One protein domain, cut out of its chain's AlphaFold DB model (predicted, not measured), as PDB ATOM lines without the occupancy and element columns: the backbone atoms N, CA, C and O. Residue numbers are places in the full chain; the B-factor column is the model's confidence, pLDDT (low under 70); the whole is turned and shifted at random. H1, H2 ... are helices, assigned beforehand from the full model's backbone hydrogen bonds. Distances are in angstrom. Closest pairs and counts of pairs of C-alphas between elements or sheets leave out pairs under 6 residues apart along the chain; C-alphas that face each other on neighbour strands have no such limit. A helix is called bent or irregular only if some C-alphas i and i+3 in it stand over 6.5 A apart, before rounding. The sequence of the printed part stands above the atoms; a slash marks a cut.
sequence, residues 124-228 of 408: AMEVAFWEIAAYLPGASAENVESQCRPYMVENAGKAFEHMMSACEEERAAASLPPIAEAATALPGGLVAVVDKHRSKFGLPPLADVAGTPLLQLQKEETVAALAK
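This is residues 124 to 228 of the 408 residues of a protein of Florenciella parvula (UniProt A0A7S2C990). A rounded cluster of helices is built round one helix, H1, which runs through the core; H2, H5 and H7 pack on it from different sides, H2 and H7 crossing it and H5 running beside it. H3 extends to another side of H1, and two single-turn helices, H4 and H6, lie at the outside. The printed part has 105 residues with seven named helices, H1 to H7 in chain order, and no named strand: the class is all helix. The whole is compact, with a radius of gyration of the C-alphas of 12.7 A and spans of 38 by 30 by 26 A.

H1, residues 124 to 135, is the hub, touching four helices. It touches H2, residues 144 to 154, closest at the C-alphas of Met 125 and Met 152, 5.9 A, at a steep tilt of 53 degrees, opposite ways. It only just touches H3, residues 160 to 173, with 3 pairs of C-alphas within 8 A, closest Ala 128 and Phe 160 at 6.9 A, at a shallow tilt of 23 degrees, the same way. H4, residues 179 to 182, is close to H1 but not clearly touching, with C-alphas of Tyr 135 and Ile 179 6.3 A apart. H5, residues 188 to 200, touches H1 at a shallow tilt of 12 degrees, opposite ways, closest at the C-alphas of Trp 130 and Val 194, 6.0 A. H6, residues 206 to 209, is close to H5 but not clearly touching; their closest C-alphas, Asp 195 and Leu 206, are 6.6 A apart. H7, residues 214 to 228, touches H1 at a steep tilt of 41 degrees, opposite ways, closest at the C-alphas of Ala 124 and Thr 222, 5.6 A. H3 and H5 are apart. Every O i to N i+4 pair is within hydrogen-bond range in H3; the counts are 6 of 8 in H1, 5 of 7 in H2, 8 of 9 in H5 and 10 of 11 in H7, while H4 and H6 are too short for such a pair.

H1 begins at C-alpha 124, (105.873, -105.963, -48.232), and is 18.2 A long; it is irregular, with C-alphas 131 and 134 7.3 A apart. H2, 15.3 A, is only just irregular, with C-alphas 146 and 149 6.8 A apart. H3 measures 19.9 A, H4 5.0 A, H5 18.8 A and H6 5.4 A. H7, 21.0 A, ends at C-alpha 228, (107.323, -96.653, -55.156).

The two C-alphas farthest apart, those of Ser 175 and Lys 228, are 38.5 A apart. The printed part has no cut. No link is long; that from H1 to H2 is short and the others are tight. The mean pLDDT of the printed part is 94.0, and no printed residue is under 70.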
ATOM      1  N   ALA A 124     107.232-105.596 -48.639       93.12
ATOM      2  CA  ALA A 124     105.873-105.963 -48.232       93.12
ATOM      3  C   ALA A 124     105.808-106.396 -46.757       93.12
ATOM      4  O   ALA A 124     104.889-106.005 -46.035       93.12
ATOM      5  N   MET A 125     106.798-107.162 -46.292       93.12
ATOM      6  CA  MET A 125     106.890-107.584 -44.895       93.12
ATOM      7  C   MET A 125     107.216-106.413 -43.958       93.12
ATOM      8  O   MET A 125     106.712-106.362 -42.837       93.12
ATOM      9  N   GLU A 126     108.017-105.444 -44.408       95.31
ATOM     10  CA  GLU A 126     108.281-104.221 -43.642       95.31
ATOM     11  C   GLU A 126     107.010-103.369 -43.488       95.31
ATOM     12  O   GLU A 126     106.716-102.905 -42.387       95.31
ATOM     13  N   VAL A 127     106.211-103.217 -44.550       95.81
ATOM     14  CA  VAL A 127     104.896-102.554 -44.468       95.81
ATOM     15  C   VAL A 127     103.988-103.288 -43.481       95.81
ATOM     16  O   VAL A 127     103.452-102.662 -42.572       95.81
ATOM     17  N   ALA A 128     103.871-104.614 -43.597       95.88
ATOM     18  CA  ALA A 128     103.074-105.426 -42.678       95.88
ATOM     19  C   ALA A 128     103.502-105.248 -41.209       95.88
ATOM     20  O   ALA A 128     102.650-105.106 -40.331       95.88
ATOM     21  N   PHE A 129     104.811-105.197 -40.940       97.25
ATOM     22  CA  PHE A 129     105.321-104.904 -39.603       97.25
ATOM     23  C   PHE A 129     104.859-103.528 -39.119       97.25
ATOM     24  O   PHE A 129     104.318-103.430 -38.020       97.25
ATOM     25  N   TRP A 130     105.027-102.469 -39.915       97.19
ATOM     26  CA  TRP A 130     104.665-101.116 -39.483       97.19
ATOM     27  C   TRP A 130     103.159-100.911 -39.293       97.19
ATOM     28  O   TRP A 130     102.778-100.097 -38.454       97.19
ATOM     29  N   GLU A 131     102.315-101.689 -39.971       95.56
ATOM     30  CA  GLU A 131     100.869-101.700 -39.719       95.56
ATOM     31  C   GLU A 131     100.515-102.277 -38.348       95.56
ATOM     32  O   GLU A 131      99.630-101.769 -37.660       95.56
ATOM     33  N   ILE A 132     101.213-103.334 -37.922       95.62
ATOM     34  CA  ILE A 132     100.901-104.024 -36.666       95.62
ATOM     35  C   ILE A 132     101.742-103.540 -35.474       95.62
ATOM     36  O   ILE A 132     101.360-103.748 -34.323       95.62
ATOM     37  N   ALA A 133     102.857-102.850 -35.723       96.62
ATOM     38  CA  ALA A 133     103.870-102.479 -34.735       96.62
ATOM     39  C   ALA A 133     103.311-101.718 -33.525       96.62
ATOM     40  O   ALA A 133     103.709-101.980 -32.389       96.62
ATOM     41  N   ALA A 134     102.354-100.811 -33.744       95.19
ATOM     42  CA  ALA A 134     101.726-100.039 -32.669       95.19
ATOM     43  C   ALA A 134     100.885-100.901 -31.702       95.19
ATOM     44  O   ALA A 134     100.544-100.457 -30.605       95.19
ATOM     45  N   TYR A 135     100.564-102.131 -32.106       95.25
ATOM     46  CA  TYR A 135      99.720-103.070 -31.375       95.25
ATOM     47  C   TYR A 135     100.498-104.244 -30.774       95.25
ATOM     48  O   TYR A 135      99.920-105.019 -30.010       95.25
ATOM     49  N   LEU A 136     101.793-104.383 -31.057       95.56
ATOM     50  CA  LEU A 136     102.594-105.465 -30.488       95.56
ATOM     51  C   LEU A 136     102.735-105.299 -28.959       95.56
ATOM     52  O   LEU A 136     103.024-104.194 -28.479       95.56
ATOM     53  N   PRO A 137     102.544-106.364 -28.160       94.31
ATOM     54  CA  PRO A 137     102.753-106.300 -26.717       94.31
ATOM     55  C   PRO A 137     104.169-105.836 -26.353       94.31
ATOM     56  O   PRO A 137     105.166-106.382 -26.815       94.31
ATOM     57  N   GLY A 138     104.266-104.813 -25.501       91.62
ATOM     58  CA  GLY A 138     105.553-104.267 -25.059       91.62
ATOM     59  C   GLY A 138     106.276-103.377 -26.078       91.62
ATOM     60  O   GLY A 138     107.398-102.948 -25.796       91.62
ATOM     61  N   ALA A 139     105.664-103.064 -27.227       94.50
ATOM     62  CA  ALA A 139     106.209-102.087 -28.165       94.50
ATOM     63  C   ALA A 139     106.240-100.676 -27.554       94.50
ATOM     64  O   ALA A 139     105.283-100.213 -26.929       94.50
ATOM     65  N   SER A 140     107.355 -99.982 -27.752       96.44
ATOM     66  CA  SER A 140     107.574 -98.603 -27.322       96.44
ATOM     67  C   SER A 140     108.396 -97.842 -28.361       96.44
ATOM     68  O   SER A 140     109.006 -98.435 -29.255       96.44
ATOM     69  N   ALA A 141     108.437 -96.514 -28.243       96.25
ATOM     70  CA  ALA A 141     109.218 -95.672 -29.149       96.25
ATOM     71  C   ALA A 141     110.718 -96.028 -29.141       96.25
ATOM     72  O   ALA A 141     111.403 -95.845 -30.143       96.25
ATOM     73  N   GLU A 142     111.225 -96.555 -28.024       96.44
ATOM     74  CA  GLU A 142     112.632 -96.909 -27.834       96.44
ATOM     75  C   GLU A 142     113.008 -98.270 -28.433       96.44
ATOM     76  O   GLU A 142     114.179 -98.476 -28.750       96.44
ATOM     77  N   ASN A 143     112.062 -99.210 -28.560       96.19
ATOM     78  CA  ASN A 143     112.375-100.596 -28.934       96.19
ATOM     79  C   ASN A 143     111.820-101.030 -30.303       96.19
ATOM     80  O   ASN A 143     112.417-101.906 -30.937       96.19
ATOM     81  N   VAL A 144     110.744-100.406 -30.794       96.62
ATOM     82  CA  VAL A 144     109.986-100.894 -31.959       96.62
ATOM     83  C   VAL A 144     110.839-100.990 -33.230       96.62
ATOM     84  O   VAL A 144     110.755-101.973 -33.959       96.62
ATOM     85  N   GLU A 145     111.756-100.040 -33.463       96.62
ATOM     86  CA  GLU A 145     112.642-100.066 -34.641       96.62
ATOM     87  C   GLU A 145     113.544-101.310 -34.659       96.62
ATOM     88  O   GLU A 145     113.800-101.881 -35.719       96.62
ATOM     89  N   SER A 146     114.003-101.769 -33.491       95.88
ATOM     90  CA  SER A 146     114.879-102.944 -33.389       95.88
ATOM     91  C   SER A 146     114.134-104.276 -33.518       95.88
ATOM     92  O   SER A 146     114.759-105.292 -33.824       95.88
ATOM     93  N   GLN A 147     112.809-104.272 -33.338       95.62
ATOM     94  CA  GLN A 147     111.950-105.451 -33.493       95.62
ATOM     95  C   GLN A 147     111.622-105.756 -34.960       95.62
ATOM     96  O   GLN A 147     111.379-106.915 -35.286       95.62
ATOM     97  N   CYS A 148     111.679-104.756 -35.849       95.12
ATOM     98  CA  CYS A 148     111.284-104.886 -37.255       95.12
ATOM     99  C   CYS A 148     111.976-106.060 -37.959       95.12
ATOM    100  O   CYS A 148     111.321-106.950 -38.493       95.12
ATOM    101  N   ARG A 149     113.312-106.105 -37.938       92.00
ATOM    102  CA  ARG A 149     114.065-107.135 -38.668       92.00
ATOM    103  C   ARG A 149     113.848-108.552 -38.111       92.00
ATOM    104  O   ARG A 149     113.566-109.434 -38.919       92.00
ATOM    105  N   PRO A 150     113.958-108.807 -36.790       91.69
ATOM    106  CA  PRO A 150     113.605-110.107 -36.222       91.69
ATOM    107  C   PRO A 150     112.181-110.545 -36.580       91.69
ATOM    108  O   PRO A 150     111.988-111.680 -37.004       91.69
ATOM    109  N   TYR A 151     111.218-109.622 -36.496       92.81
ATOM    110  CA  TYR A 151     109.823-109.894 -36.827       92.81
ATOM    111  C   TYR A 151     109.650-110.321 -38.287       92.81
ATOM    112  O   TYR A 151     108.975-111.311 -38.562       92.81
ATOM    113  N   MET A 152     110.288-109.611 -39.222       91.50
ATOM    114  CA  MET A 152     110.244-109.953 -40.646       91.50
ATOM    115  C   MET A 152     110.828-111.344 -40.920       91.50
ATOM    116  O   MET A 152     110.271-112.090 -41.716       91.50
ATOM    117  N   VAL A 153     111.928-111.713 -40.251       86.31
ATOM    118  CA  VAL A 153     112.549-113.042 -40.403       86.31
ATOM    119  C   VAL A 153     111.644-114.143 -39.851       86.31
ATOM    120  O   VAL A 153     111.455-115.166 -40.503       86.31
ATOM    121  N   GLU A 154     111.056-113.941 -38.671       88.75
ATOM    122  CA  GLU A 154     110.162-114.916 -38.036       88.75
ATOM    123  C   GLU A 154     108.848-115.114 -38.806       88.75
ATOM    124  O   GLU A 154     108.250-116.196 -38.773       88.75
ATOM    125  N   ASN A 155     108.387-114.072 -39.498       88.88
ATOM    126  CA  ASN A 155     107.126-114.071 -40.232       88.88
ATOM    127  C   ASN A 155     107.292-114.205 -41.751       88.88
ATOM    128  O   ASN A 155     106.298-114.151 -42.476       88.88
ATOM    129  N   ALA A 156     108.512-114.449 -42.235       82.56
ATOM    130  CA  ALA A 156     108.787-114.701 -43.645       82.56
ATOM    131  C   ALA A 156     107.886-115.825 -44.194       82.56
ATOM    132  O   ALA A 156     107.802-116.915 -43.624       82.56
ATOM    133  N   GLY A 157     107.177-115.545 -45.292       75.56
ATOM    134  CA  GLY A 157     106.251-116.483 -45.936       75.56
ATOM    135  C   GLY A 157     104.923-116.730 -45.200       75.56
ATOM    136  O   GLY A 157     104.130-117.555 -45.658       75.56
ATOM    137  N   LYS A 158     104.647-116.049 -44.078       85.94
ATOM    138  CA  LYS A 158     103.356-116.133 -43.373       85.94
ATOM    139  C   LYS A 158     102.385-115.067 -43.885       85.94
ATOM    140  O   LYS A 158     102.783-113.957 -44.223       85.94
ATOM    141  N   ALA A 159     101.092-115.390 -43.910       88.12
ATOM    142  CA  ALA A 159     100.044-114.435 -44.268       88.12
ATOM    143  C   ALA A 159      99.825-113.398 -43.150       88.12
ATOM    144  O   ALA A 159      99.973-113.715 -41.967       88.12
ATOM    145  N   PHE A 160      99.418-112.179 -43.506       93.75
ATOM    146  CA  PHE A 160      99.190-111.114 -42.525       93.75
ATOM    147  C   PHE A 160      98.055-111.446 -41.543       93.75
ATOM    148  O   PHE A 160      98.130-111.100 -40.369       93.75
ATOM    149  N   GLU A 161      97.047-112.211 -41.966       94.19
ATOM    150  CA  GLU A 161      95.998-112.721 -41.078       94.19
ATOM    151  C   GLU A 161      96.570-113.568 -39.930       94.19
ATOM    152  O   GLU A 161      96.098-113.485 -38.795       94.19
ATOM    153  N   HIS A 162      97.615-114.358 -40.202       93.44
ATOM    154  CA  HIS A 162      98.298-115.137 -39.171       93.44
ATOM    155  C   HIS A 162      99.054-114.227 -38.197       93.44
ATOM    156  O   HIS A 162      98.971-114.432 -36.989       93.44
ATOM    157  N   MET A 163      99.734-113.199 -38.711       94.94
ATOM    158  CA  MET A 163     100.424-112.191 -37.896       94.94
ATOM    159  C   MET A 163      99.453-111.441 -36.975       94.94
ATOM    160  O   MET A 163      99.730-111.264 -35.790       94.94
ATOM    161  N   MET A 164      98.286-111.053 -37.499       95.56
ATOM    162  CA  MET A 164      97.215-110.433 -36.719       95.56
ATOM    163  C   MET A 164      96.686-111.362 -35.625       95.56
ATOM    164  O   MET A 164      96.547-110.932 -34.483       95.56
ATOM    165  N   SER A 165      96.417-112.631 -35.955       95.94
ATOM    166  CA  SER A 165      95.946-113.624 -34.979       95.94
ATOM    167  C   SER A 165      96.960-113.833 -33.858       95.94
ATOM    168  O   SER A 165      96.587-113.811 -32.690       95.94
ATOM    169  N   ALA A 166      98.244-113.976 -34.203       96.00
ATOM    170  CA  ALA A 166      99.318-114.123 -33.228       96.00
ATOM    171  C   ALA A 166      99.414-112.896 -32.309       96.00
ATOM    172  O   ALA A 166      99.480-113.039 -31.091       96.00
ATOM    173  N   CYS A 167      99.330-111.686 -32.870       96.31
ATOM    174  CA  CYS A 167      99.324-110.460 -32.079       96.31
ATOM    175  C   CYS A 167      98.136-110.410 -31.105       96.31
ATOM    176  O   CYS A 167      98.328-110.097 -29.933       96.31
ATOM    177  N   GLU A 168      96.920-110.751 -31.541       96.94
ATOM    178  CA  GLU A 168      95.747-110.795 -30.655       96.94
ATOM    179  C   GLU A 168      95.899-111.833 -29.531       96.94
ATOM    180  O   GLU A 168      95.560-111.553 -28.379       96.94
ATOM    181  N   GLU A 169      96.461-113.008 -29.826       97.31
ATOM    182  CA  GLU A 169      96.752-114.039 -28.822       97.31
ATOM    183  C   GLU A 169      97.766-113.550 -27.776       97.31
ATOM    184  O   GLU A 169      97.542-113.698 -26.570       97.31
ATOM    185  N   GLU A 170      98.854-112.911 -28.210       96.69
ATOM    186  CA  GLU A 170      99.864-112.347 -27.311       96.69
ATOM    187  C   GLU A 170      99.304-111.186 -26.475       96.69
ATOM    188  O   GLU A 170      99.599-111.072 -25.281       96.69
ATOM    189  N   ARG A 171      98.455-110.337 -27.068       96.69
ATOM    190  CA  ARG A 171      97.759-109.255 -26.354       96.69
ATOM    191  C   ARG A 171      96.836-109.812 -25.279       96.69
ATOM    192  O   ARG A 171      96.899-109.350 -24.139       96.69
ATOM    193  N   ALA A 172      96.043-110.832 -25.601       97.06
ATOM    194  CA  ALA A 172      95.179-111.501 -24.636       97.06
ATOM    195  C   ALA A 172      95.989-112.122 -23.485       97.06
ATOM    196  O   ALA A 172      95.642-111.937 -22.316       97.06
ATOM    197  N   ALA A 173      97.110-112.787 -23.788       97.38
ATOM    198  CA  ALA A 173      98.014-113.347 -22.782       97.38
ATOM    199  C   ALA A 173      98.629-112.269 -21.868       97.38
ATOM    200  O   ALA A 173      98.799-112.488 -20.668       97.38
ATOM    201  N   ALA A 174      98.902-111.081 -22.413       96.56
ATOM    202  CA  ALA A 174      99.392-109.919 -21.675       96.56
ATOM    203  C   ALA A 174      98.282-109.108 -20.970       96.56
ATOM    204  O   ALA A 174      98.578-108.078 -20.366       96.56
ATOM    205  N   SER A 175      97.019-109.554 -21.020       96.56
ATOM    206  CA  SER A 175      95.854-108.812 -20.503       96.56
ATOM    207  C   SER A 175      95.705-107.405 -21.107       96.56
ATOM    208  O   SER A 175      95.266-106.470 -20.436       96.56
ATOM    209  N   LEU A 176      96.089-107.249 -22.376       95.44
ATOM    210  CA  LEU A 176      95.920-106.029 -23.164       95.44
ATOM    211  C   LEU A 176      94.586-106.067 -23.933       95.44
ATOM    212  O   LEU A 176      94.120-107.148 -24.292       95.44
ATOM    213  N   PRO A 177      93.967-104.904 -24.216       95.19
ATOM    214  CA  PRO A 177      92.725-104.852 -24.987       95.19
ATOM    215  C   PRO A 177      92.940-105.350 -26.427       95.19
ATOM    216  O   PRO A 177      94.062-105.236 -26.928       95.19
ATOM    217  N   PRO A 178      91.909-105.835 -27.136       95.62
ATOM    218  CA  PRO A 178      92.029-106.223 -28.545       95.62
ATOM    219  C   PRO A 178      92.529-105.077 -29.434       95.62
ATOM    220  O   PRO A 178      92.380-103.903 -29.076       95.62
ATOM    221  N   ILE A 179      93.076-105.388 -30.616       93.75
ATOM    222  CA  ILE A 179      93.606-104.380 -31.559       93.75
ATOM    223  C   ILE A 179      92.557-103.303 -31.863       93.75
ATOM    224  O   ILE A 179      92.863-102.111 -31.838       93.75
ATOM    225  N   ALA A 180      91.304-103.713 -32.076       91.56
ATOM    226  CA  ALA A 180      90.201-102.808 -32.396       91.56
ATOM    227  C   ALA A 180      89.940-101.744 -31.312       91.56
ATOM    228  O   ALA A 180      89.602-100.608 -31.635       91.56
ATOM    229  N   GLU A 181      90.110-102.087 -30.032       92.00
ATOM    230  CA  GLU A 181      89.964-101.139 -28.921       92.00
ATOM    231  C   GLU A 181      91.242-100.307 -28.743       92.00
ATOM    232  O   GLU A 181      91.182 -99.084 -28.592       92.00
ATOM    233  N   ALA A 182      92.409-100.950 -28.843       90.50
ATOM    234  CA  ALA A 182      93.714-100.304 -28.716       90.50
ATOM    235  C   ALA A 182      93.950 -99.199 -29.758       90.50
ATOM    236  O   ALA A 182      94.569 -98.183 -29.441       90.50
ATOM    237  N   ALA A 183      93.406 -99.359 -30.970       88.00
ATOM    238  CA  ALA A 183      93.484 -98.374 -32.049       88.00
ATOM    239  C   ALA A 183      92.928 -96.991 -31.668       88.00
ATOM    240  O   ALA A 183      93.306 -95.989 -32.270       88.00
ATOM    241  N   THR A 184      92.073 -96.907 -30.645       86.69
ATOM    242  CA  THR A 184      91.492 -95.636 -30.183       86.69
ATOM    243  C   THR A 184      92.390 -94.848 -29.224       86.69
ATOM    244  O   THR A 184      92.117 -93.676 -28.960       86.69
ATOM    245  N   ALA A 185      93.456 -95.461 -28.696       87.50
ATOM    246  CA  ALA A 185      94.274 -94.889 -27.626       87.50
ATOM    247  C   ALA A 185      95.757 -95.301 -27.724       87.50
ATOM    248  O   ALA A 185      96.358 -95.761 -26.751       87.50
ATOM    249  N   LEU A 186      96.364 -95.129 -28.903       87.69
ATOM    250  CA  LEU A 186      97.778 -95.450 -29.115       87.69
ATOM    251  C   LEU A 186      98.726 -94.417 -28.460       87.69
ATOM    252  O   LEU A 186      98.451 -93.213 -28.498       87.69
ATOM    253  N   PRO A 187      99.878 -94.836 -27.893       89.31
ATOM    254  CA  PRO A 187     100.858 -93.912 -27.324       89.31
ATOM    255  C   PRO A 187     101.480 -93.008 -28.398       89.31
ATOM    256  O   PRO A 187     102.139 -93.492 -29.317       89.31
ATOM    257  N   GLY A 188     101.355 -91.683 -28.256       89.94
ATOM    258  CA  GLY A 188     101.797 -90.727 -29.285       89.94
ATOM    259  C   GLY A 188     103.279 -90.829 -29.678       89.94
ATOM    260  O   GLY A 188     103.616 -90.654 -30.844       89.94
ATOM    261  N   GLY A 189     104.166 -91.171 -28.734       93.50
ATOM    262  CA  GLY A 189     105.586 -91.398 -29.029       93.50
ATOM    263  C   GLY A 189     105.832 -92.615 -29.928       93.50
ATOM    264  O   GLY A 189     106.657 -92.545 -30.832       93.50
ATOM    265  N   LEU A 190     105.089 -93.709 -29.716       95.50
ATOM    266  CA  LEU A 190     105.159 -94.912 -30.549       95.50
ATOM    267  C   LEU A 190     104.587 -94.637 -31.944       95.50
ATOM    268  O   LEU A 190     105.227 -94.961 -32.941       95.50
ATOM    269  N   VAL A 191     103.434 -93.962 -32.011       96.25
ATOM    270  CA  VAL A 191     102.805 -93.551 -33.278       96.25
ATOM    271  C   VAL A 191     103.757 -92.695 -34.112       96.25
ATOM    272  O   VAL A 191     103.932 -92.968 -35.292       96.25
ATOM    273  N   ALA A 192     104.459 -91.732 -33.507       97.38
ATOM    274  CA  ALA A 192     105.422 -90.896 -34.226       97.38
ATOM    275  C   ALA A 192     106.572 -91.703 -34.863       97.38
ATOM    276  O   ALA A 192     107.040 -91.358 -35.951       97.38
ATOM    277  N   VAL A 193     107.032 -92.777 -34.209       97.81
ATOM    278  CA  VAL A 193     108.052 -93.675 -34.778       97.81
ATOM    279  C   VAL A 193     107.468 -94.495 -35.925       97.81
ATOM    280  O   VAL A 193     108.095 -94.579 -36.980       97.81
ATOM    281  N   VAL A 194     106.268 -95.051 -35.759       97.31
ATOM    282  CA  VAL A 194     105.583 -95.813 -36.814       97.31
ATOM    283  C   VAL A 194     105.324 -94.931 -38.043       97.31
ATOM    284  O   VAL A 194     105.735 -95.282 -39.147       97.31
ATOM    285  N   ASP A 195     104.767 -93.734 -37.855       97.81
ATOM    286  CA  ASP A 195     104.482 -92.778 -38.932       97.81
ATOM    287  C   ASP A 195     105.753 -92.308 -39.652       97.81
ATOM    288  O   ASP A 195     105.759 -92.143 -40.875       97.81
ATOM    289  N   LYS A 196     106.873 -92.160 -38.930       97.75
ATOM    290  CA  LYS A 196     108.184 -91.883 -39.538       97.75
ATOM    291  C   LYS A 196     108.569 -92.974 -40.542       97.75
ATOM    292  O   LYS A 196     109.079 -92.637 -41.609       97.75
ATOM    293  N   HIS A 197     108.336 -94.255 -40.249       96.94
ATOM    294  CA  HIS A 197     108.647 -95.338 -41.192       96.94
ATOM    295  C   HIS A 197     107.602 -95.494 -42.293       96.94
ATOM    296  O   HIS A 197     107.990 -95.624 -43.452       96.94
ATOM    297  N   ARG A 198     106.310 -95.338 -41.984       96.50
ATOM    298  CA  ARG A 198     105.231 -95.262 -42.988       96.50
ATOM    299  C   ARG A 198     105.524 -94.189 -44.043       96.50
ATOM    300  O   ARG A 198     105.420 -94.439 -45.246       96.50
ATOM    301  N   SER A 199     106.032 -93.029 -43.618       96.94
ATOM    302  CA  SER A 199     106.390 -91.929 -44.524       96.94
ATOM    303  C   SER A 199     107.501 -92.270 -45.529       96.94
ATOM    304  O   SER A 199     107.519 -91.698 -46.619       96.94
ATOM    305  N   LYS A 200     108.390 -93.235 -45.236       94.88
ATOM    306  CA  LYS A 200     109.435 -93.683 -46.180       94.88
ATOM    307  C   LYS A 200     108.846 -94.369 -47.411       94.88
ATOM    308  O   LYS A 200     109.385 -94.231 -48.504       94.88
ATOM    309  N   PHE A 201     107.714 -95.043 -47.237       94.44
ATOM    310  CA  PHE A 201     106.906 -95.613 -48.316       94.44
ATOM    311  C   PHE A 201     105.886 -94.595 -48.869       94.44
ATOM    312  O   PHE A 201     105.093 -94.880 -49.768       94.44
ATOM    313  N   GLY A 202     105.899 -93.366 -48.342       94.81
ATOM    314  CA  GLY A 202     104.915 -92.323 -48.608       94.81
ATOM    315  C   GLY A 202     103.488 -92.765 -48.290       94.81
ATOM    316  O   GLY A 202     102.579 -92.429 -49.053       94.81
ATOM    317  N   LEU A 203     103.331 -93.560 -47.232       96.69
ATOM    318  CA  LEU A 203     102.051 -93.951 -46.654       96.69
ATOM    319  C   LEU A 203     101.575 -92.859 -45.682       96.69
ATOM    320  O   LEU A 203     102.411 -92.150 -45.106       96.69
ATOM    321  N   PRO A 204     100.254 -92.681 -45.521       96.62
ATOM    322  CA  PRO A 204      99.705 -91.664 -44.635       96.62
ATOM    323  C   PRO A 204      99.968 -91.998 -43.153       96.62
ATOM    324  O   PRO A 204     100.141 -93.170 -42.801       96.62
ATOM    325  N   PRO A 205      99.969 -90.995 -42.259       96.31
ATOM    326  CA  PRO A 205      99.956 -91.222 -40.816       96.31
ATOM    327  C   PRO A 205      98.803 -92.137 -40.379       96.31
ATOM    328  O   PRO A 205      97.718 -92.077 -40.957       96.31
ATOM    329  N   LEU A 206      98.992 -92.931 -39.320       94.19
ATOM    330  CA  LEU A 206      97.960 -93.844 -38.797       94.19
ATOM    331  C   LEU A 206      96.642 -93.135 -38.452       94.19
ATOM    332  O   LEU A 206      95.568 -93.716 -38.587       94.19
ATOM    333  N   ALA A 207      96.711 -91.869 -38.030       93.00
ATOM    334  CA  ALA A 207      95.531 -91.066 -37.716       93.00
ATOM    335  C   ALA A 207      94.613 -90.840 -38.933       93.00
ATOM    336  O   ALA A 207      93.395 -90.783 -38.771       93.00
ATOM    337  N   ASP A 208      95.181 -90.751 -40.139       94.94
ATOM    338  CA  ASP A 208      94.439 -90.459 -41.372       94.94
ATOM    339  C   ASP A 208      93.727 -91.700 -41.933       94.94
ATOM    340  O   ASP A 208      92.789 -91.581 -42.721       94.94
ATOM    341  N   VAL A 209      94.158 -92.890 -41.511       93.56
ATOM    342  CA  VAL A 209      93.597 -94.192 -41.912       93.56
ATOM    343  C   VAL A 209      92.862 -94.895 -40.768       93.56
ATOM    344  O   VAL A 209      92.481 -96.063 -40.875       93.56
ATOM    345  N   ALA A 210      92.635 -94.179 -39.665       88.69
ATOM    346  CA  ALA A 210      91.930 -94.695 -38.506       88.69
ATOM    347  C   ALA A 210      90.513 -95.167 -38.880       88.69
ATOM    348  O   ALA A 210      89.745 -94.462 -39.533       88.69
ATOM    349  N   GLY A 211      90.152 -96.370 -38.427       88.19
ATOM    350  CA  GLY A 211      88.850 -96.988 -38.696       88.19
ATOM    351  C   GLY A 211      88.817 -97.920 -39.911       88.19
ATOM    352  O   GLY A 211      87.857 -98.678 -40.049       88.19
ATOM    353  N   THR A 212      89.859 -97.938 -40.746       92.88
ATOM    354  CA  THR A 212      90.017 -98.966 -41.783       92.88
ATOM    355  C   THR A 212      90.408-100.302 -41.137       92.88
ATOM    356  O   THR A 212      91.306-100.328 -40.291       92.88
ATOM    357  N   PRO A 213      89.774-101.435 -41.499       93.62
ATOM    358  CA  PRO A 213      90.191-102.746 -41.007       93.62
ATOM    359  C   PRO A 213      91.656-103.031 -41.350       93.62
ATOM    360  O   PRO A 213      92.048-102.911 -42.508       93.62
ATOM    361  N   LEU A 214      92.455-103.469 -40.371       92.56
ATOM    362  CA  LEU A 214      93.912-103.595 -40.525       92.56
ATOM    363  C   LEU A 214      94.327-104.494 -41.700       92.56
ATOM    364  O   LEU A 214      95.270-104.184 -42.417       92.56
ATOM    365  N   LEU A 215      93.587-105.578 -41.945       92.56
ATOM    366  CA  LEU A 215      93.837-106.464 -43.083       92.56
ATOM    367  C   LEU A 215      93.579-105.785 -44.436       92.56
ATOM    368  O   LEU A 215      94.279-106.053 -45.409       92.56
ATOM    369  N   GLN A 216      92.552-104.939 -44.514       93.62
ATOM    370  CA  GLN A 216      92.278-104.156 -45.716       93.62
ATOM    371  C   GLN A 216      93.375-103.108 -45.911       93.62
ATOM    372  O   GLN A 216      93.932-103.011 -47.003       93.62
ATOM    373  N   LEU A 217      93.718-102.395 -44.836       94.50
ATOM    374  CA  LEU A 217      94.753-101.371 -44.834       94.50
ATOM    375  C   LEU A 217      96.096-101.939 -45.305       94.50
ATOM    376  O   LEU A 217      96.653-101.453 -46.281       94.50
ATOM    377  N   GLN A 218      96.540-103.051 -44.717       94.62
ATOM    378  CA  GLN A 218      97.797-103.698 -45.086       94.62
ATOM    379  C   GLN A 218      97.839-104.090 -46.568       94.62
ATOM    380  O   GLN A 218      98.878-103.922 -47.209       94.62
ATOM    381  N   LYS A 219      96.732-104.577 -47.146       92.19
ATOM    382  CA  LYS A 219      96.667-104.923 -48.577       92.19
ATOM    383  C   LYS A 219      96.804-103.684 -49.463       92.19
ATOM    384  O   LYS A 219      97.594-103.700 -50.406       92.19
ATOM    385  N   GLU A 220      96.065-102.622 -49.158       94.31
ATOM    386  CA  GLU A 220      96.086-101.365 -49.918       94.31
ATOM    387  C   GLU A 220      97.444-100.655 -49.807       94.31
ATOM    388  O   GLU A 220      98.035-100.257 -50.816       94.31
ATOM    389  N   GLU A 221      97.986-100.559 -48.596       96.25
ATOM    390  CA  GLU A 221      99.252 -99.883 -48.324       96.25
ATOM    391  C   GLU A 221     100.461-100.660 -48.836       96.25
ATOM    392  O   GLU A 221     101.401-100.049 -49.339       96.25
ATOM    393  N   THR A 222     100.421-101.996 -48.829       95.25
ATOM    394  CA  THR A 222     101.464-102.806 -49.477       95.25
ATOM    395  C   THR A 222     101.543-102.489 -50.969       95.25
ATOM    396  O   THR A 222     102.630-102.265 -51.495       95.25
ATOM    397  N   VAL A 223     100.403-102.400 -51.663       95.56
ATOM    398  CA  VAL A 223     100.378-102.032 -53.089       95.56
ATOM    399  C   VAL A 223     100.907-100.608 -53.294       95.56
ATOM    400  O   VAL A 223     101.745-100.386 -54.170       95.56
ATOM    401  N   ALA A 224     100.469 -99.651 -52.470       96.25
ATOM    402  CA  ALA A 224     100.903 -98.256 -52.559       96.25
ATOM    403  C   ALA A 224     102.407 -98.071 -52.286       96.25
ATOM    404  O   ALA A 224     103.060 -97.253 -52.939       96.25
ATOM    405  N   ALA A 225     102.960 -98.833 -51.342       96.50
ATOM    406  CA  ALA A 225     104.380 -98.845 -51.022       96.50
ATOM    407  C   ALA A 225     105.201 -99.463 -52.158       96.50
ATOM    408  O   ALA A 225     106.132 -98.829 -52.661       96.50
ATOM    409  N   LEU A 226     104.822-100.662 -52.618       96.00
ATOM    410  CA  LEU A 226     105.529-101.372 -53.686       96.00
ATOM    411  C   LEU A 226     105.539-100.588 -55.004       96.00
ATOM    412  O   LEU A 226     106.547-100.601 -55.704       96.00
ATOM    413  N   ALA A 227     104.484 -99.823 -55.299       95.81
ATOM    414  CA  ALA A 227     104.442 -98.909 -56.444       95.81
ATOM    415  C   ALA A 227     105.555 -97.839 -56.440       95.81
ATOM    416  O   ALA A 227     105.780 -97.182 -57.456       95.81
ATOM    417  N   LYS A 228     106.233 -97.626 -55.306       93.81
ATOM    418  CA  LYS A 228     107.323 -96.653 -55.156       93.81
ATOM    419  C   LYS A 228     108.679 -97.296 -54.898       93.81
ATOM    420  O   LYS A 228     109.686 -96.720 -55.295       93.81
TER     421      LYS A 228